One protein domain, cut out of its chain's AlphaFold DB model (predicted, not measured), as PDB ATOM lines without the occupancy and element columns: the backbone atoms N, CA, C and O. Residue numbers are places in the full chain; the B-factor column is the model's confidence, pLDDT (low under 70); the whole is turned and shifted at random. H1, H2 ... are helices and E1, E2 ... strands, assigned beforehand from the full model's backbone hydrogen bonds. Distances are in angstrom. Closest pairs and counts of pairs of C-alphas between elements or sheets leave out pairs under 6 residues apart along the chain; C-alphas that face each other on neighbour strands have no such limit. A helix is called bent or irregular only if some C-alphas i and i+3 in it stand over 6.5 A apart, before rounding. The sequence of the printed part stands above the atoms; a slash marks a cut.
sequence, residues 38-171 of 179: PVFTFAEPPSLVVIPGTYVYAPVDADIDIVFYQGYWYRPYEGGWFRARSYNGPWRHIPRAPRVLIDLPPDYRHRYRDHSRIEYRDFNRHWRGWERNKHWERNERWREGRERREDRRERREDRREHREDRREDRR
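AT A GLANCE: This is residues 38 to 171 of the 179 residues of an uncharacterized protein of Nitrospirae bacterium (UniProt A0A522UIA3). A long straight helix, H5, runs out like an arm from a compact body, in which a small twisted sheet of four strands stands with the short helices H1, H2 and H4, the helix H3 and much unnamed chain. Residues 154 to 171, the far part of H5, stick out from the body. The printed part has 134 residues, with four named strands and then five named helices along the chain, E1 E2 E3 E4 H1 H2 H3 H4 H5, and its class is mixed, helices and strands. The sheet has the order E1 E2 E3 E4, antiparallel throughout. The whole is only just loose, close to compact, with a radius of gyration of the C-alphas of 17.2 A and spans of 59 by 37 by 26 A.

HOW THE PARTS SIT: The sheet is a meander, each strand the antiparallel neighbour of the one before: E1, residues 67 to 69, E2, residues 72 to 77, E3, residues 80 to 84, and E4, residues 92 to 94. In the hairpin E1 and E2, N 67 and O 74 are 2.9 A apart, within hydrogen-bond range. In the hairpin E2 and E3, at 152 degrees between directions, N 75 and O 82 are 2.9 A apart. In the hairpin E3 and E4, N 83 and O 92 are 2.8 A apart. From edge to edge the strands' lines turn by 111 degrees. H1, residues 99 to 102, only grazes the sheet with residues 100 to 102. H2, residues 108 to 111, is apart from H1. H3, residues 120 to 132, and H4, residues 135 to 138, are close but not clearly touching; their closest C-alphas, of Trp 130 and Trp 136, are 7.1 A apart. H4 and H5, residues 140 to 171, are close but not clearly touching, with the closest C-alphas, of Glu 137 and Arg 143, 6.2 A apart. H5 is apart from H3 and from the four strands. O i to N i+4 pairs are within hydrogen-bond range in 7 of 9 cases in H3 and 27 of 28 in H5; H1, H2 and H4 are too short for such a pair.

IN THESE COORDINATES: E1 begins at C-alpha 67, (153.387, 178.120, 190.691). E2 is 15.8 A long and E3 13.8 A. H3 is 18.6 A long and irregular, with C-alphas 125 and 128 7.8 A apart; H4 is only just irregular, with C-alphas 135 and 138 6.6 A apart. H5 is 46.9 A long, from C-alpha 140 at (148.228, 178.310, 169.205) to C-alpha 171 at (192.380, 192.049, 177.114).

THE WHOLE: The C-alphas of Ala 43 and Arg 171, the two farthest apart, are 59.6 A apart. Without residues 154 to 171 the body spans 38 by 31 by 26 A. Residues 38 to 66 hold no named element, though residues 49 to 50 pair with residues 57 to 58, antiparallel. The printed part has no cut and no long link between named elements. The mean pLDDT of the printed part is 92.4, and no printed residue is under 70.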
ATOM      1  N   PRO A  38     154.730 183.858 205.915       73.56
ATOM      2  CA  PRO A  38     153.341 184.135 206.225       73.56
ATOM      3  C   PRO A  38     152.510 182.885 205.954       73.56
ATOM      4  O   PRO A  38     152.587 182.302 204.856       73.56
ATOM      5  N   VAL A  39     151.771 182.461 206.980       72.88
ATOM      6  CA  VAL A  39     150.811 181.370 206.867       72.88
ATOM      7  C   VAL A  39     149.698 181.870 205.966       72.88
ATOM      8  O   VAL A  39     149.063 182.880 206.245       72.88
ATOM      9  N   PHE A  40     149.482 181.156 204.874       75.56
ATOM     10  CA  PHE A  40     148.327 181.355 204.026       75.56
ATOM     11  C   PHE A  40     147.679 179.994 203.813       75.56
ATOM     12  O   PHE A  40     148.354 178.960 203.769       75.56
ATOM     13  N   THR A  41     146.370 180.010 203.637       79.44
ATOM     14  CA  THR A  41     145.595 178.838 203.259       79.44
ATOM     15  C   THR A  41     144.549 179.290 202.273       79.44
ATOM     16  O   THR A  41     143.780 180.204 202.565       79.44
ATOM     17  N   PHE A  42     144.505 178.651 201.113       82.06
ATOM     18  CA  PHE A  42     143.357 178.817 200.243       82.06
ATOM     19  C   PHE A  42     142.142 178.163 200.902       82.06
ATOM     20  O   PHE A  42     142.232 177.009 201.329       82.06
ATOM     21  N   ALA A  43     141.033 178.901 200.981       82.00
ATOM     22  CA  ALA A  43     139.757 178.358 201.442       82.00
ATOM     23  C   ALA A  43     139.223 177.299 200.465       82.00
ATOM     24  O   ALA A  43     138.682 176.278 200.882       82.00
ATOM     25  N   GLU A  44     139.455 177.514 199.169       85.81
ATOM     26  CA  GLU A  44     139.052 176.622 198.088       85.81
ATOM     27  C   GLU A  44     140.225 176.351 197.138       85.81
ATOM     28  O   GLU A  44     141.116 177.193 197.001       85.81
ATOM     29  N   PRO A  45     140.268 175.187 196.467       87.69
ATOM     30  CA  PRO A  45     141.320 174.901 195.503       87.69
ATOM     31  C   PRO A  45     141.371 175.974 194.401       87.69
ATOM     32  O   PRO A  45     140.344 176.250 193.785       87.69
ATOM     33  N   PRO A  46     142.542 176.558 194.103       89.38
ATOM     34  CA  PRO A  46     142.602 177.667 193.163       89.38
ATOM     35  C   PRO A  46     142.470 177.190 191.713       89.38
ATOM     36  O   PRO A  46     143.107 176.210 191.313       89.38
ATOM     37  N   SER A  47     141.714 177.923 190.898       93.31
ATOM     38  CA  SER A  47     141.718 177.746 189.444       93.31
ATOM     39  C   SER A  47     143.072 178.158 188.865       93.31
ATOM     40  O   SER A  47     143.708 179.112 189.321       93.31
ATOM     41  N   LEU A  48     143.525 177.439 187.841       97.00
ATOM     42  CA  LEU A  48     144.871 177.583 187.294       97.00
ATOM     43  C   LEU A  48     144.842 178.025 185.835       97.00
ATOM     44  O   LEU A  48     143.886 177.769 185.114       97.00
ATOM     45  N   VAL A  49     145.931 178.627 185.377       97.00
ATOM     46  CA  VAL A  49     146.229 178.798 183.949       97.00
ATOM     47  C   VAL A  49     147.556 178.124 183.638       97.00
ATOM     48  O   VAL A  49     148.459 178.109 184.479       97.00
ATOM     49  N   VAL A  50     147.693 177.570 182.435       97.25
ATOM     50  CA  VAL A  50     149.000 177.143 181.923       97.25
ATOM     51  C   VAL A  50     149.746 178.365 181.397       97.25
ATOM     52  O   VAL A  50     149.194 179.148 180.624       97.25
ATOM     53  N   ILE A  51     151.005 178.541 181.798       96.81
ATOM     54  CA  ILE A  51     151.841 179.608 181.253       96.81
ATOM     55  C   ILE A  51     152.275 179.207 179.835       96.81
ATOM     56  O   ILE A  51     152.895 178.147 179.674       96.81
ATOM     57  N   PRO A  52     151.987 180.021 178.805       95.75
ATOM     58  CA  PRO A  52     152.339 179.710 177.423       95.75
ATOM     59  C   PRO A  52     153.812 179.321 177.223       95.75
ATOM     60  O   PRO A  52     154.719 179.886 177.842       95.75
ATOM     61  N   GLY A  53     154.045 178.320 176.372       95.56
ATOM     62  CA  GLY A  53     155.364 177.738 176.122       95.56
ATOM     63  C   GLY A  53     155.926 176.894 177.268       95.56
ATOM     64  O   GLY A  53     157.133 176.654 177.317       95.56
ATOM     65  N   THR A  54     155.089 176.478 178.230       96.56
ATOM     66  CA  THR A  54     155.502 175.675 179.396       96.56
ATOM     67  C   THR A  54     154.481 174.656 179.868       96.56
ATOM     68  O   THR A  54     153.316 174.694 179.496       96.56
ATOM     69  N   TYR A  55     154.913 173.817 180.807       97.38
ATOM     70  CA  TYR A  55     154.039 173.054 181.699       97.38
ATOM     71  C   TYR A  55     154.058 173.618 183.130       97.38
ATOM     72  O   TYR A  55     153.986 172.877 184.108       97.38
ATOM     73  N   VAL A  56     154.212 174.939 183.256       98.06
ATOM     74  CA  VAL A  56     154.048 175.673 184.512       98.06
ATOM     75  C   VAL A  56     152.593 176.105 184.616       98.06
ATOM     76  O   VAL A  56     152.043 176.663 183.668       98.06
ATOM     77  N   TYR A  57     151.984 175.864 185.771       97.81
ATOM     78  CA  TYR A  57     150.596 176.223 186.044       97.81
ATOM     79  C   TYR A  57     150.543 177.209 187.205       97.81
ATOM     80  O   TYR A  57     151.242 177.014 188.198       97.81
ATOM     81  N   ALA A  58     149.737 178.260 187.097       96.75
ATOM     82  CA  ALA A  58     149.693 179.323 188.098       96.75
ATOM     83  C   ALA A  58     148.255 179.703 188.485       96.75
ATOM     84  O   ALA A  58     147.409 179.821 187.595       96.75
ATOM     85  N   PRO A  59     147.977 179.954 189.776       95.31
ATOM     86  CA  PRO A  59     146.745 180.577 190.228       95.31
ATOM     87  C   PRO A  59     146.868 182.099 190.092       95.31
ATOM     88  O   PRO A  59     147.313 182.800 190.999       95.31
ATOM     89  N   VAL A  60     146.524 182.626 188.919       93.00
ATOM     90  CA  VAL A  60     146.767 184.044 188.598       93.00
ATOM     91  C   VAL A  60     145.914 185.021 189.412       93.00
ATOM     92  O   VAL A  60     146.342 186.162 189.588       93.00
ATOM     93  N   ASP A  61     144.809 184.557 190.003       89.19
ATOM     94  CA  ASP A  61     143.908 185.364 190.845       89.19
ATOM     95  C   ASP A  61     144.183 185.257 192.352       89.19
ATOM     96  O   ASP A  61     143.490 185.894 193.134       89.19
ATOM     97  N   ALA A  62     145.159 184.451 192.786       87.31
ATOM     98  CA  ALA A  62     145.507 184.362 194.207       87.31
ATOM     99  C   ALA A  62     146.062 185.702 194.741       87.31
ATOM    100  O   ALA A  62     146.434 186.564 193.964       87.31
ATOM    101  N   ASP A  63     146.260 185.882 196.042       84.00
ATOM    102  CA  ASP A  63     147.030 187.043 196.551       84.00
ATOM    103  C   ASP A  63     148.507 186.709 196.799       84.00
ATOM    104  O   ASP A  63     149.276 187.490 197.351       84.00
ATOM    105  N   ILE A  64     148.928 185.523 196.365       86.44
ATOM    106  CA  ILE A  64     150.249 184.968 196.639       86.44
ATOM    107  C   ILE A  64     150.912 184.463 195.364       86.44
ATOM    108  O   ILE A  64     150.265 183.909 194.472       86.44
ATOM    109  N   ASP A  65     152.231 184.604 195.306       89.50
ATOM    110  CA  ASP A  65     153.021 184.077 194.204       89.50
ATOM    111  C   ASP A  65     153.342 182.608 194.453       89.50
ATOM    112  O   ASP A  65     154.284 182.264 195.167       89.50
ATOM    113  N   ILE A  66     152.547 181.728 193.850       94.31
ATOM    114  CA  ILE A  66     152.854 180.302 193.780       94.31
ATOM    115  C   ILE A  66     152.683 179.786 192.359       94.31
ATOM    116  O   ILE A  66     151.835 180.250 191.606       94.31
ATOM    117  N   VAL A  67     153.478 178.790 191.990       97.00
ATOM    118  CA  VAL A  67     153.387 178.120 190.691       97.00
ATOM    119  C   VAL A  67     153.603 176.629 190.861       97.00
ATOM    120  O   VAL A  67     154.397 176.196 191.692       97.00
ATOM    121  N   PHE A  68     152.920 175.827 190.061       98.06
ATOM    122  CA  PHE A  68     153.141 174.396 189.991       98.06
ATOM    123  C   PHE A  68     154.030 174.044 188.804       98.06
ATOM    124  O   PHE A  68     153.805 174.503 187.682       98.06
ATOM    125  N   TYR A  69     155.004 173.168 189.040       98.38
ATOM    126  CA  TYR A  69     155.833 172.589 187.992       98.38
ATOM    127  C   TYR A  69     156.342 171.203 188.404       98.38
ATOM    128  O   TYR A  69     156.835 171.020 189.518       98.38
ATOM    129  N   GLN A  70     156.223 170.215 187.513       96.38
ATOM    130  CA  GLN A  70     156.775 168.861 187.689       96.38
ATOM    131  C   GLN A  70     156.487 168.213 189.058       96.38
ATOM    132  O   GLN A  70     157.362 167.635 189.706       96.38
ATOM    133  N   GLY A  71     155.240 168.297 189.528       96.50
ATOM    134  CA  GLY A  71     154.813 167.602 190.750       96.50
ATOM    135  C   GLY A  71     155.099 168.338 192.056       96.50
ATOM    136  O   GLY A  71     154.976 167.727 193.125       96.50
ATOM    137  N   TYR A  72     155.476 169.612 191.981       97.81
ATOM    138  CA  TYR A  72     155.713 170.459 193.139       97.81
ATOM    139  C   TYR A  72     155.140 171.859 192.943       97.81
ATOM    140  O   TYR A  72     155.151 172.408 191.844       97.81
ATOM    141  N   TRP A  73     154.703 172.438 194.054       97.06
ATOM    142  CA  TRP A  73     154.402 173.854 194.179       97.06
ATOM    143  C   TRP A  73     155.666 174.604 194.569       97.06
ATOM    144  O   TRP A  73     156.425 174.128 195.413       97.06
ATOM    145  N   TYR A  74     155.878 175.768 193.970       96.88
ATOM    146  CA  TYR A  74     157.002 176.657 194.217       96.88
ATOM    147  C   TYR A  74     156.489 178.033 194.604       96.88
ATOM    148  O   TYR A  74     155.535 178.520 194.003       96.88
ATOM    149  N   ARG A  75     157.144 178.656 195.578       93.94
ATOM    150  CA  ARG A  75     156.837 179.994 196.080       93.94
ATOM    151  C   ARG A  75     158.133 180.804 196.123       93.94
ATOM    152  O   ARG A  75     159.005 180.449 196.922       93.94
ATOM    153  N   PRO A  76     158.310 181.838 195.287       92.56
ATOM    154  CA  PRO A  76     159.318 182.856 195.546       92.56
ATOM    155  C   PRO A  76     158.890 183.682 196.767       92.56
ATOM    156  O   PRO A  76     157.739 184.103 196.867       92.56
ATOM    157  N   TYR A  77     159.792 183.882 197.724       90.31
ATOM    158  CA  TYR A  77     159.525 184.705 198.906       90.31
ATOM    159  C   TYR A  77     160.841 185.269 199.454       90.31
ATOM    160  O   TYR A  77     161.788 184.510 199.644       90.31
ATOM    161  N   GLU A  78     160.907 186.592 199.650       87.31
ATOM    162  CA  GLU A  78     162.071 187.323 200.199       87.31
ATOM    163  C   GLU A  78     163.425 186.949 199.559       87.31
ATOM    164  O   GLU A  78     164.425 186.711 200.228       87.31
ATOM    165  N   GLY A  79     163.461 186.853 198.226       86.69
ATOM    166  CA  GLY A  79     164.677 186.502 197.476       86.69
ATOM    167  C   GLY A  79     165.063 185.017 197.525       86.69
ATOM    168  O   GLY A  79     165.963 184.597 196.797       86.69
ATOM    169  N   GLY A  80     164.360 184.211 198.320       91.25
ATOM    170  CA  GLY A  80     164.486 182.761 198.376       91.25
ATOM    171  C   GLY A  80     163.406 182.032 197.578       91.25
ATOM    172  O   GLY A  80     162.432 182.614 197.089       91.25
ATOM    173  N   TRP A  81     163.572 180.715 197.474       94.69
ATOM    174  CA  TRP A  81     162.586 179.825 196.874       94.69
ATOM    175  C   TRP A  81     162.162 178.751 197.857       94.69
ATOM    176  O   TRP A  81     162.977 178.161 198.566       94.69
ATOM    177  N   PHE A  82     160.871 178.452 197.842       94.62
ATOM    178  CA  PHE A  82     160.274 177.422 198.670       94.62
ATOM    179  C   PHE A  82     159.511 176.444 197.803       94.62
ATOM    180  O   PHE A  82     158.972 176.805 196.760       94.62
ATOM    181  N   ARG A  83     159.464 175.193 198.247       95.62
ATOM    182  CA  ARG A  83     158.816 174.090 197.554       95.62
ATOM    183  C   ARG A  83     157.890 173.325 198.486       95.62
ATOM    184  O   ARG A  83     158.272 173.027 199.616       95.62
ATOM    185  N   ALA A  84     156.730 172.924 197.984       94.75
ATOM    186  CA  ALA A  84     155.772 172.081 198.687       94.75
ATOM    187  C   ALA A  84     155.152 171.025 197.758       94.75
ATOM    188  O   ALA A  84     155.207 171.131 196.533       94.75
ATOM    189  N   ARG A  85     154.565 169.976 198.346       93.69
ATOM    190  CA  ARG A  85     153.765 168.982 197.604       93.69
ATOM    191  C   ARG A  85     152.322 169.439 197.387       93.69
ATOM    192  O   ARG A  85     151.706 169.014 196.418       93.69
ATOM    193  N   SER A  86     151.815 170.314 198.251       92.12
ATOM    194  CA  SER A  86     150.494 170.933 198.152       92.12
ATOM    195  C   SER A  86     150.632 172.454 198.076       92.12
ATOM    196  O   SER A  86     151.604 173.013 198.587       92.12
ATOM    197  N   TYR A  87     149.660 173.118 197.449       91.06
ATOM    198  CA  TYR A  87     149.610 174.577 197.334       91.06
ATOM    199  C   TYR A  87     149.471 175.272 198.697       91.06
ATOM    200  O   TYR A  87     149.832 176.434 198.809       91.06
ATOM    201  N   ASN A  88     149.022 174.565 199.741       89.50
ATOM    202  CA  ASN A  88     148.964 175.058 201.125       89.50
ATOM    203  C   ASN A  88     150.221 174.703 201.951       89.50
ATOM    204  O   ASN A  88     150.255 174.905 203.162       89.50
ATOM    205  N   GLY A  89     151.269 174.154 201.327       89.19
ATOM    206  CA  GLY A  89     152.465 173.697 202.034       89.19
ATOM    207  C   GLY A  89     152.419 172.209 202.428       89.19
ATOM    208  O   GLY A  89     151.699 171.425 201.812       89.19
ATOM    209  N   PRO A  90     153.231 171.770 203.407       90.56
ATOM    210  CA  PRO A  90     154.262 172.546 204.092       90.56
ATOM    211  C   PRO A  90     155.375 172.978 203.127       90.56
ATOM    212  O   PRO A  90     155.828 172.202 202.281       90.56
ATOM    213  N   TRP A  91     155.810 174.227 203.270       91.62
ATOM    214  CA  TRP A  91     156.849 174.844 202.449       91.62
ATOM    215  C   TRP A  91     158.242 174.524 202.990       91.62
ATOM    216  O   TRP A  91     158.492 174.635 204.188       91.62
ATOM    217  N   ARG A  92     159.161 174.133 202.107       91.44
ATOM    218  CA  ARG A  92     160.576 173.914 202.433       91.44
ATOM    219  C   ARG A  92     161.450 174.792 201.563       91.44
ATOM    220  O   ARG A  92     161.260 174.809 200.349       91.44
ATOM    221  N   HIS A  93     162.407 175.476 202.174       93.12
ATOM    222  CA  HIS A  93     163.401 176.253 201.443       93.12
ATOM    223  C   HIS A  93     164.182 175.355 200.473       93.12
ATOM    224  O   HIS A  93     164.507 174.209 200.797       93.12
ATOM    225  N   ILE A  94     164.482 175.875 199.286       94.06
ATOM    226  CA  ILE A  94     165.356 175.240 198.303       94.06
ATOM    227  C   ILE A  94     166.420 176.241 197.838       94.06
ATOM    228  O   ILE A  94     166.102 177.401 197.591       94.06
ATOM    229  N   PRO A  95     167.679 175.807 197.657       90.56
ATOM    230  CA  PRO A  95     168.765 176.714 197.283       90.56
ATOM    231  C   PRO A  95     168.662 177.206 195.835       90.56
ATOM    232  O   PRO A  95     169.253 178.221 195.477       90.56
ATOM    233  N   ARG A  96     167.946 176.477 194.969       92.81
ATOM    234  CA  ARG A  96     167.832 176.802 193.546       92.81
ATOM    235  C   ARG A  96     166.498 176.339 192.978       92.81
ATOM    236  O   ARG A  96     166.151 175.165 193.086       92.81
ATOM    237  N   ALA A  97     165.790 177.251 192.320       95.50
ATOM    238  CA  ALA A  97     164.585 176.927 191.568       95.50
ATOM    239  C   ALA A  97     164.898 176.403 190.157       95.50
ATOM    240  O   ALA A  97     165.934 176.750 189.575       95.50
ATOM    241  N   PRO A  98     163.991 175.605 189.565       96.50
ATOM    242  CA  PRO A  98     164.067 175.244 188.157       96.50
ATOM    243  C   PRO A  98     164.168 176.483 187.264       96.50
ATOM    244  O   PRO A  98     163.414 177.445 187.419       96.50
ATOM    245  N   ARG A  99     165.072 176.443 186.280       94.19
ATOM    246  CA  ARG A  99     165.344 177.582 185.388       94.19
ATOM    247  C   ARG A  99     164.095 178.074 184.654       94.19
ATOM    248  O   ARG A  99     163.946 179.274 184.464       94.19
ATOM    249  N   VAL A 100     163.167 177.174 184.313       95.00
ATOM    250  CA  VAL A 100     161.893 177.541 183.674       95.00
ATOM    251  C   VAL A 100     161.078 178.538 184.500       95.00
ATOM    252  O   VAL A 100     160.432 179.382 183.883       95.00
ATOM    253  N   LEU A 101     161.149 178.459 185.840       96.06
ATOM    254  CA  LEU A 101     160.456 179.349 186.776       96.06
ATOM    255  C   LEU A 101     161.143 180.713 186.859       96.06
ATOM    256  O   LEU A 101     160.476 181.739 186.874       96.06
ATOM    257  N   ILE A 102     162.478 180.720 186.850       93.62
ATOM    258  CA  ILE A 102     163.292 181.945 186.831       93.62
ATOM    259  C   ILE A 102     163.070 182.719 185.521       93.62
ATOM    260  O   ILE A 102     163.053 183.945 185.501       93.62
ATOM    261  N   ASP A 103     162.885 181.995 184.418       92.00
ATOM    262  CA  ASP A 103     162.674 182.563 183.088       92.00
ATOM    263  C   ASP A 103     161.202 182.900 182.783       92.00
ATOM    264  O   ASP A 103     160.891 183.226 181.631       92.00
ATOM    265  N   LEU A 104     160.288 182.801 183.755       93.06
ATOM    266  CA  LEU A 104     158.911 183.264 183.570       93.06
ATOM    267  C   LEU A 104     158.882 184.789 183.353       93.06
ATOM    268  O   LEU A 104     159.745 185.509 183.864       93.06
ATOM    269  N   PRO A 105     157.909 185.316 182.590       90.88
ATOM    270  CA  PRO A 105     157.675 186.756 182.541       90.88
ATOM    271  C   PRO A 105     157.407 187.299 183.952       90.88
ATOM    272  O   PRO A 105     156.566 186.719 184.627       90.88
ATOM    273  N   PRO A 106     158.051 188.384 184.415       89.00
ATOM    274  CA  PRO A 106     157.812 188.919 185.763       89.00
ATOM    275  C   PRO A 106     156.344 189.287 186.030       89.00
ATOM    276  O   PRO A 106     155.862 189.189 187.150       89.00
ATOM    277  N   ASP A 107     155.621 189.661 184.978       91.12
ATOM    278  CA  ASP A 107     154.223 190.085 184.949       91.12
ATOM    279  C   ASP A 107     153.249 188.957 184.557       91.12
ATOM    280  O   ASP A 107     152.112 189.234 184.175       91.12
ATOM    281  N   TYR A 108     153.670 187.684 184.617       91.50
ATOM    282  CA  TYR A 108     152.889 186.546 184.107       91.50
ATOM    283  C   TYR A 108     151.449 186.496 184.647       91.50
ATOM    284  O   TYR A 108     150.532 186.100 183.932       91.50
ATOM    285  N   ARG A 109     151.231 186.931 185.891       90.62
ATOM    286  CA  ARG A 109     149.917 186.910 186.551       90.62
ATOM    287  C   ARG A 109     148.925 187.874 185.921       90.62
ATOM    288  O   ARG A 109     147.778 187.510 185.694       90.62
ATOM    289  N   HIS A 110     149.383 189.078 185.598       91.62
ATOM    290  CA  HIS A 110     148.573 190.067 184.897       91.62
ATOM    291  C   HIS A 110     148.426 189.686 183.425       91.62
ATOM    292  O   HIS A 110     147.320 189.653 182.899       91.62
ATOM    293  N   ARG A 111     149.537 189.309 182.783       91.81
ATOM    294  CA  ARG A 111     149.589 188.977 181.356       91.81
ATOM    295  C   ARG A 111     148.669 187.824 180.959       91.81
ATOM    296  O   ARG A 111     148.133 187.823 179.855       91.81
ATOM    297  N   TYR A 112     148.527 186.828 181.829       92.00
ATOM    298  CA  TYR A 112     147.775 185.606 181.540       92.00
ATOM    299  C   TYR A 112     146.479 185.491 182.350       92.00
ATOM    300  O   TYR A 112     145.894 184.412 182.406       92.00
ATOM    301  N   ARG A 113     146.002 186.590 182.951       90.06
ATOM    302  CA  ARG A 113     144.752 186.615 183.729       90.06
ATOM    303  C   ARG A 113     143.540 186.169 182.908       90.06
ATOM    304  O   ARG A 113     142.711 185.411 183.400       90.06
ATOM    305  N   ASP A 114     143.480 186.559 181.640       90.12
ATOM    306  CA  ASP A 114     142.334 186.259 180.767       90.12
ATOM    307  C   ASP A 114     142.511 184.953 179.974       90.12
ATOM    308  O   ASP A 114     141.834 184.709 178.977       90.12
ATOM    309  N   HIS A 115     143.474 184.110 180.365       91.56
ATOM    310  CA  HIS A 115     143.670 182.809 179.727       91.56
ATOM    311  C   HIS A 115     142.644 181.782 180.201       91.56
ATOM    312  O   HIS A 115     142.036 181.914 181.265       91.56
ATOM    313  N   SER A 116     142.480 180.726 179.401       92.00
ATOM    314  CA  SER A 116     141.599 179.603 179.712       92.00
ATOM    315  C   SER A 116     141.917 179.028 181.090       92.00
ATOM    316  O   SER A 116     143.050 178.614 181.360       92.00
ATOM    317  N   ARG A 117     140.898 179.012 181.952       94.81
ATOM    318  CA  ARG A 117     141.000 178.489 183.310       94.81
ATOM    319  C   ARG A 117     140.933 176.970 183.297       94.81
ATOM    320  O   ARG A 117     140.175 176.363 182.546       94.81
ATOM    321  N   ILE A 118     141.756 176.372 184.140       96.38
ATOM    322  CA  ILE A 118     141.822 174.946 184.398       96.38
ATOM    323  C   ILE A 118     141.364 174.752 185.833       96.38
ATOM    324  O   ILE A 118     142.007 175.228 186.773       96.38
ATOM    325  N   GLU A 119     140.270 174.025 185.997       96.00
ATOM    326  CA  GLU A 119     139.797 173.629 187.314       96.00
ATOM    327  C   GLU A 119     140.850 172.791 188.034       96.00
ATOM    328  O   GLU A 119     141.419 171.852 187.463       96.00
ATOM    329  N   TYR A 120     141.085 173.089 189.315       94.50
ATOM    330  CA  TYR A 120     142.119 172.412 190.101       94.50
ATOM    331  C   TYR A 120     141.960 170.888 190.064       94.50
ATOM    332  O   TYR A 120     142.928 170.133 189.960       94.50
ATOM    333  N   ARG A 121     140.707 170.428 190.128       94.88
ATOM    334  CA  ARG A 121     140.351 169.010 190.131       94.88
ATOM    335  C   ARG A 121     140.778 168.307 188.838       94.88
ATOM    336  O   ARG A 121     141.278 167.182 188.890       94.88
ATOM    337  N   ASP A 122     140.608 168.967 187.698       96.69
ATOM    338  CA  ASP A 122     140.996 168.429 186.394       96.69
ATOM    339  C   ASP A 122     142.496 168.528 186.177       96.69
ATOM    340  O   ASP A 122     143.112 167.555 185.741       96.69
ATOM    341  N   PHE A 123     143.104 169.639 186.584       97.12
ATOM    342  CA  PHE A 123     144.551 169.766 186.632       97.12
ATOM    343  C   PHE A 123     145.191 168.619 187.435       97.12
ATOM    344  O   PHE A 123     146.048 167.906 186.913       97.12
ATOM    345  N   ASN A 124     144.746 168.383 188.674       95.12
ATOM    346  CA  ASN A 124     145.358 167.409 189.578       95.12
ATOM    347  C   ASN A 124     145.314 165.976 189.021       95.12
ATOM    348  O   ASN A 124     146.247 165.200 189.234       95.12
ATOM    349  N   ARG A 125     144.259 165.633 188.271       96.94
ATOM    350  CA  ARG A 125     144.123 164.329 187.610       96.94
ATOM    351  C   ARG A 125     144.995 164.186 186.368       96.94
ATOM    352  O   ARG A 125     145.529 163.105 186.127       96.94
ATOM    353  N   HIS A 126     145.133 165.246 185.575       97.69
ATOM    354  CA  HIS A 126     145.600 165.111 184.195       97.69
ATOM    355  C   HIS A 126     146.976 165.713 183.916       97.69
ATOM    356  O   HIS A 126     147.581 165.331 182.916       97.69
ATOM    357  N   TRP A 127     147.517 166.581 184.780       97.12
ATOM    358  CA  TRP A 127     148.744 167.335 184.482       97.12
ATOM    359  C   TRP A 127     149.916 166.450 184.031       97.12
ATOM    360  O   TRP A 127     150.611 166.796 183.077       97.12
ATOM    361  N   ARG A 128     150.100 165.272 184.653       97.75
ATOM    362  CA  ARG A 128     151.155 164.308 184.278       97.75
ATOM    363  C   ARG A 128     150.971 163.790 182.857       97.75
ATOM    364  O   ARG A 128     151.937 163.626 182.122       97.75
ATOM    365  N   GLY A 129     149.727 163.483 182.495       98.12
ATOM    366  CA  GLY A 129     149.371 163.033 181.154       98.12
ATOM    367  C   GLY A 129     149.522 164.152 180.132       98.12
ATOM    368  O   GLY A 129     150.026 163.905 179.042       98.12
ATOM    369  N   TRP A 130     149.152 165.381 180.500       97.50
ATOM    370  CA  TRP A 130     149.319 166.547 179.639       97.50
ATOM    371  C   TRP A 130     150.780 166.830 179.316       97.50
ATOM    372  O   TRP A 130     151.096 167.029 178.148       97.50
ATOM    373  N   GLU A 131     151.664 166.793 180.315       95.94
ATOM    374  CA  GLU A 131     153.106 166.977 180.114       95.94
ATOM    375  C   GLU A 131     153.698 165.850 179.260       95.94
ATOM    376  O   GLU A 131     154.348 166.115 178.251       95.94
ATOM    377  N   ARG A 132     153.394 164.586 179.588       97.38
ATOM    378  CA  ARG A 132     153.903 163.421 178.846       97.38
ATOM    379  C   ARG A 132     153.460 163.403 177.384       97.38
ATOM    380  O   ARG A 132     154.257 163.101 176.503       97.38
ATOM    381  N   ASN A 133     152.190 163.706 177.131       97.44
ATOM    382  CA  ASN A 133     151.595 163.622 175.799       97.44
ATOM    383  C   ASN A 133     151.612 164.966 175.063       97.44
ATOM    384  O   ASN A 133     150.923 165.114 174.054       97.44
ATOM    385  N   LYS A 134     152.349 165.953 175.585       96.62
ATOM    386  CA  LYS A 134     152.515 167.267 174.968       96.62
ATOM    387  C   LYS A 134     151.189 167.980 174.659       96.62
ATOM    388  O   LYS A 134     151.021 168.606 173.615       96.62
ATOM    389  N   HIS A 135     150.218 167.864 175.564       96.50
ATOM    390  CA  HIS A 135     148.823 168.252 175.332       96.50
ATOM    391  C   HIS A 135     148.657 169.700 174.854       96.50
ATOM    392  O   HIS A 135     147.868 169.957 173.945       96.50
ATOM    393  N   TRP A 136     149.420 170.630 175.430       95.81
ATOM    394  CA  TRP A 136     149.306 172.050 175.109       95.81
ATOM    395  C   TRP A 136     150.004 172.442 173.808       95.81
ATOM    396  O   TRP A 136     149.697 173.498 173.271       95.81
ATOM    397  N   GLU A 137     150.872 171.597 173.243       95.25
ATOM    398  CA  GLU A 137     151.604 171.938 172.016       95.25
ATOM    399  C   GLU A 137     150.669 172.138 170.821       95.25
ATOM    400  O   GLU A 137     151.034 172.823 169.876       95.25
ATOM    401  N   ARG A 138     149.437 171.611 170.854       92.88
ATOM    402  CA  ARG A 138     148.454 171.881 169.797       92.88
ATOM    403  C   ARG A 138     147.817 173.270 169.889       92.88
ATOM    404  O   ARG A 138     147.334 173.743 168.866       92.88
ATOM    405  N   ASN A 139     147.833 173.910 171.056       94.38
ATOM    406  CA  ASN A 139     147.227 175.218 171.285       94.38
ATOM    407  C   ASN A 139     148.106 176.345 170.712       94.38
ATOM    408  O   ASN A 139     149.283 176.437 171.044       94.38
ATOM    409  N   GLU A 140     147.523 177.210 169.882       94.44
ATOM    410  CA  GLU A 140     148.228 178.310 169.205       94.44
ATOM    411  C   GLU A 140     148.894 179.279 170.191       94.44
ATOM    412  O   GLU A 140     150.108 179.460 170.145       94.44
ATOM    413  N   ARG A 141     148.144 179.790 171.177       93.12
ATOM    414  CA  ARG A 141     148.685 180.697 172.208       93.12
ATOM    415  C   ARG A 141     149.858 180.080 172.958       93.12
ATOM    416  O   ARG A 141     150.815 180.770 173.306       93.12
ATOM    417  N   TRP A 142     149.791 178.779 173.231       94.69
ATOM    418  CA  TRP A 142     150.889 178.071 173.872       94.69
ATOM    419  C   TRP A 142     152.142 178.042 172.988       94.69
ATOM    420  O   TRP A 142     153.234 178.273 173.512       94.69
ATOM    421  N   ARG A 143     151.997 177.798 171.676       95.69
ATOM    422  CA  ARG A 143     153.114 177.806 170.712       95.69
ATOM    423  C   ARG A 143     153.732 179.189 170.576       95.69
ATOM    424  O   ARG A 143     154.939 179.306 170.741       95.69
ATOM    425  N   GLU A 144     152.921 180.233 170.429       93.62
ATOM    426  CA  GLU A 144     153.416 181.617 170.411       93.62
ATOM    427  C   GLU A 144     154.210 181.945 171.682       93.62
ATOM    428  O   GLU A 144     155.247 182.609 171.657       93.62
ATOM    429  N   GLY A 145     153.733 181.465 172.836       92.38
ATOM    430  CA  GLY A 145     154.454 181.597 174.094       92.38
ATOM    431  C   GLY A 145     155.813 180.904 174.083       92.38
ATOM    432  O   GLY A 145     156.760 181.417 174.676       92.38
ATOM    433  N   ARG A 146     155.924 179.752 173.417       93.31
ATOM    434  CA  ARG A 146     157.185 179.025 173.251       93.31
ATOM    435  C   ARG A 146     158.148 179.792 172.347       93.31
ATOM    436  O   ARG A 146     159.267 180.044 172.782       93.31
ATOM    437  N   GLU A 147     157.693 180.216 171.175       93.50
ATOM    438  CA  GLU A 147     158.483 180.976 170.193       93.50
ATOM    439  C   GLU A 147     159.044 182.256 170.818       93.50
ATOM    440  O   GLU A 147     160.253 182.443 170.896       93.50
ATOM    441  N   ARG A 148     158.191 183.065 171.464       91.38
ATOM    442  CA  ARG A 148     158.629 184.283 172.175       91.38
ATOM    443  C   ARG A 148     159.703 184.016 173.234       91.38
ATOM    444  O   ARG A 148     160.484 184.909 173.576       91.38
ATOM    445  N   ARG A 149     159.702 182.830 173.847       90.06
ATOM    446  CA  ARG A 149     160.718 182.446 174.835       90.06
ATOM    447  C   ARG A 149     162.011 181.988 174.184       90.06
ATOM    448  O   ARG A 149     163.057 182.269 174.767       90.06
ATOM    449  N   GLU A 150     161.933 181.290 173.059       90.69
ATOM    450  CA  GLU A 150     163.079 180.902 172.233       90.69
ATOM    451  C   GLU A 150     163.771 182.169 171.701       90.69
ATOM    452  O   GLU A 150     164.918 182.407 172.078       90.69
ATOM    453  N   ASP A 151     163.031 183.104 171.097       91.44
ATOM    454  CA  ASP A 151     163.541 184.418 170.664       91.44
ATOM    455  C   ASP A 151     164.245 185.184 171.795       91.44
ATOM    456  O   ASP A 151     165.278 185.839 171.628       91.44
ATOM    457  N   ARG A 152     163.665 185.154 173.005       88.00
ATOM    458  CA  ARG A 152     164.246 185.837 174.169       88.00
ATOM    459  C   ARG A 152     165.540 185.171 174.629       88.00
ATOM    460  O   ARG A 152     166.369 185.853 175.232       88.00
ATOM    461  N   ARG A 153     165.684 183.857 174.441       87.69
ATOM    462  CA  ARG A 153     166.909 183.119 174.773       87.69
ATOM    463  C   ARG A 153     168.001 183.431 173.767       87.69
ATOM    464  O   ARG A 153     169.057 183.856 174.218       87.69
ATOM    465  N   GLU A 154     167.695 183.368 172.478       91.62
ATOM    466  CA  GLU A 154     168.619 183.724 171.393       91.62
ATOM    467  C   GLU A 154     169.164 185.143 171.593       91.62
ATOM    468  O   GLU A 154     170.351 185.337 171.822       91.62
ATOM    469  N   ARG A 155     168.283 186.139 171.769       91.00
ATOM    470  CA  ARG A 155     168.707 187.528 172.051       91.00
ATOM    471  C   ARG A 155     169.569 187.688 173.308       91.00
ATOM    472  O   ARG A 155     170.267 188.693 173.458       91.00
ATOM    473  N   ARG A 156     169.439 186.795 174.295       88.25
ATOM    474  CA  ARG A 156     170.278 186.811 175.507       88.25
ATOM    475  C   ARG A 156     171.635 186.168 175.247       88.25
ATOM    476  O   ARG A 156     172.584 186.579 175.910       88.25
ATOM    477  N   GLU A 157     171.701 185.182 174.364       90.50
ATOM    478  CA  GLU A 157     172.920 184.500 173.928       90.50
ATOM    479  C   GLU A 157     173.744 185.431 173.034       90.50
ATOM    480  O   GLU A 157     174.859 185.758 173.433       90.50
ATOM    481  N   ASP A 158     173.142 186.063 172.022       93.12
ATOM    482  CA  ASP A 158     173.806 187.080 171.184       93.12
ATOM    483  C   ASP A 158     174.429 188.205 172.030       93.12
ATOM    484  O   ASP A 158     175.555 188.661 171.832       93.12
ATOM    485  N   ARG A 159     173.689 188.677 173.046       91.38
ATOM    486  CA  ARG A 159     174.178 189.717 173.966       91.38
ATOM    487  C   ARG A 159     175.318 189.240 174.859       91.38
ATOM    488  O   ARG A 159     176.022 190.091 175.402       91.38
ATOM    489  N   ARG A 160     175.424 187.940 175.134       92.50
ATOM    490  CA  ARG A 160     176.526 187.371 175.921       92.50
ATOM    491  C   ARG A 160     177.767 187.247 175.059       92.50
ATOM    492  O   ARG A 160     178.789 187.756 175.497       92.50
ATOM    493  N   GLU A 161     177.633 186.712 173.852       91.94
ATOM    494  CA  GLU A 161     178.718 186.609 172.869       91.94
ATOM    495  C   GLU A 161     179.326 187.986 172.598       91.94
ATOM    496  O   GLU A 161     180.486 188.221 172.915       91.94
ATOM    497  N   HIS A 162     178.502 188.982 172.253       93.00
ATOM    498  CA  HIS A 162     179.001 190.342 172.024       93.00
ATOM    499  C   HIS A 162     179.701 190.967 173.251       93.00
ATOM    500  O   HIS A 162     180.550 191.855 173.136       93.00
ATOM    501  N   ARG A 163     179.332 190.557 174.473       90.50
ATOM    502  CA  ARG A 163     180.018 191.008 175.698       90.50
ATOM    503  C   ARG A 163     181.340 190.284 175.916       90.50
ATOM    504  O   ARG A 163     182.197 190.861 176.584       90.50
ATOM    505  N   GLU A 164     181.465 189.049 175.458       91.44
ATOM    506  CA  GLU A 164     182.678 188.239 175.537       91.44
ATOM    507  C   GLU A 164     183.702 188.724 174.516       91.44
ATOM    508  O   GLU A 164     184.796 189.084 174.947       91.44
ATOM    509  N   ASP A 165     183.298 188.949 173.263       91.19
ATOM    510  CA  ASP A 165     184.144 189.561 172.226       91.19
ATOM    511  C   ASP A 165     184.728 190.891 172.722       91.19
ATOM    512  O   ASP A 165     185.935 191.116 172.768       91.19
ATOM    513  N   ARG A 166     183.867 191.761 173.266       89.62
ATOM    514  CA  ARG A 166     184.295 193.057 173.809       89.62
ATOM    515  C   ARG A 166     185.226 192.932 175.019       89.62
ATOM    516  O   ARG A 166     185.924 193.889 175.363       89.62
ATOM    517  N   ARG A 167     185.170 191.824 175.763       89.25
ATOM    518  CA  ARG A 167     186.090 191.558 176.881       89.25
ATOM    519  C   ARG A 167     187.430 191.048 176.370       89.25
ATOM    520  O   ARG A 167     188.430 191.402 176.989       89.25
ATOM    521  N   GLU A 168     187.435 190.264 175.302       89.44
ATOM    522  CA  GLU A 168     188.633 189.763 174.630       89.44
ATOM    523  C   GLU A 168     189.406 190.908 173.968       89.44
ATOM    524  O   GLU A 168     190.534 191.163 174.381       89.44
ATOM    525  N   ASP A 169     188.747 191.750 173.164       88.38
ATOM    526  CA  ASP A 169     189.348 192.966 172.580       88.38
ATOM    527  C   ASP A 169     190.030 193.850 173.640       88.38
ATOM    528  O   ASP A 169     191.105 194.427 173.455       88.38
ATOM    529  N   ARG A 170     189.384 193.987 174.807       84.69
ATOM    530  CA  ARG A 170     189.919 194.771 175.931       84.69
ATOM    531  C   ARG A 170     191.125 194.115 176.593       84.69
ATOM    532  O   ARG A 170     191.930 194.849 177.169       84.69
ATOM    533  N   ARG A 171     191.215 192.783 176.599       86.56
ATOM    534  CA  ARG A 171     192.380 192.049 177.114       86.56
ATOM    535  C   ARG A 171     193.554 192.218 176.163       86.56
ATOM    536  O   ARG A 171     194.598 192.672 176.624       86.56
TER     537      ARG A 171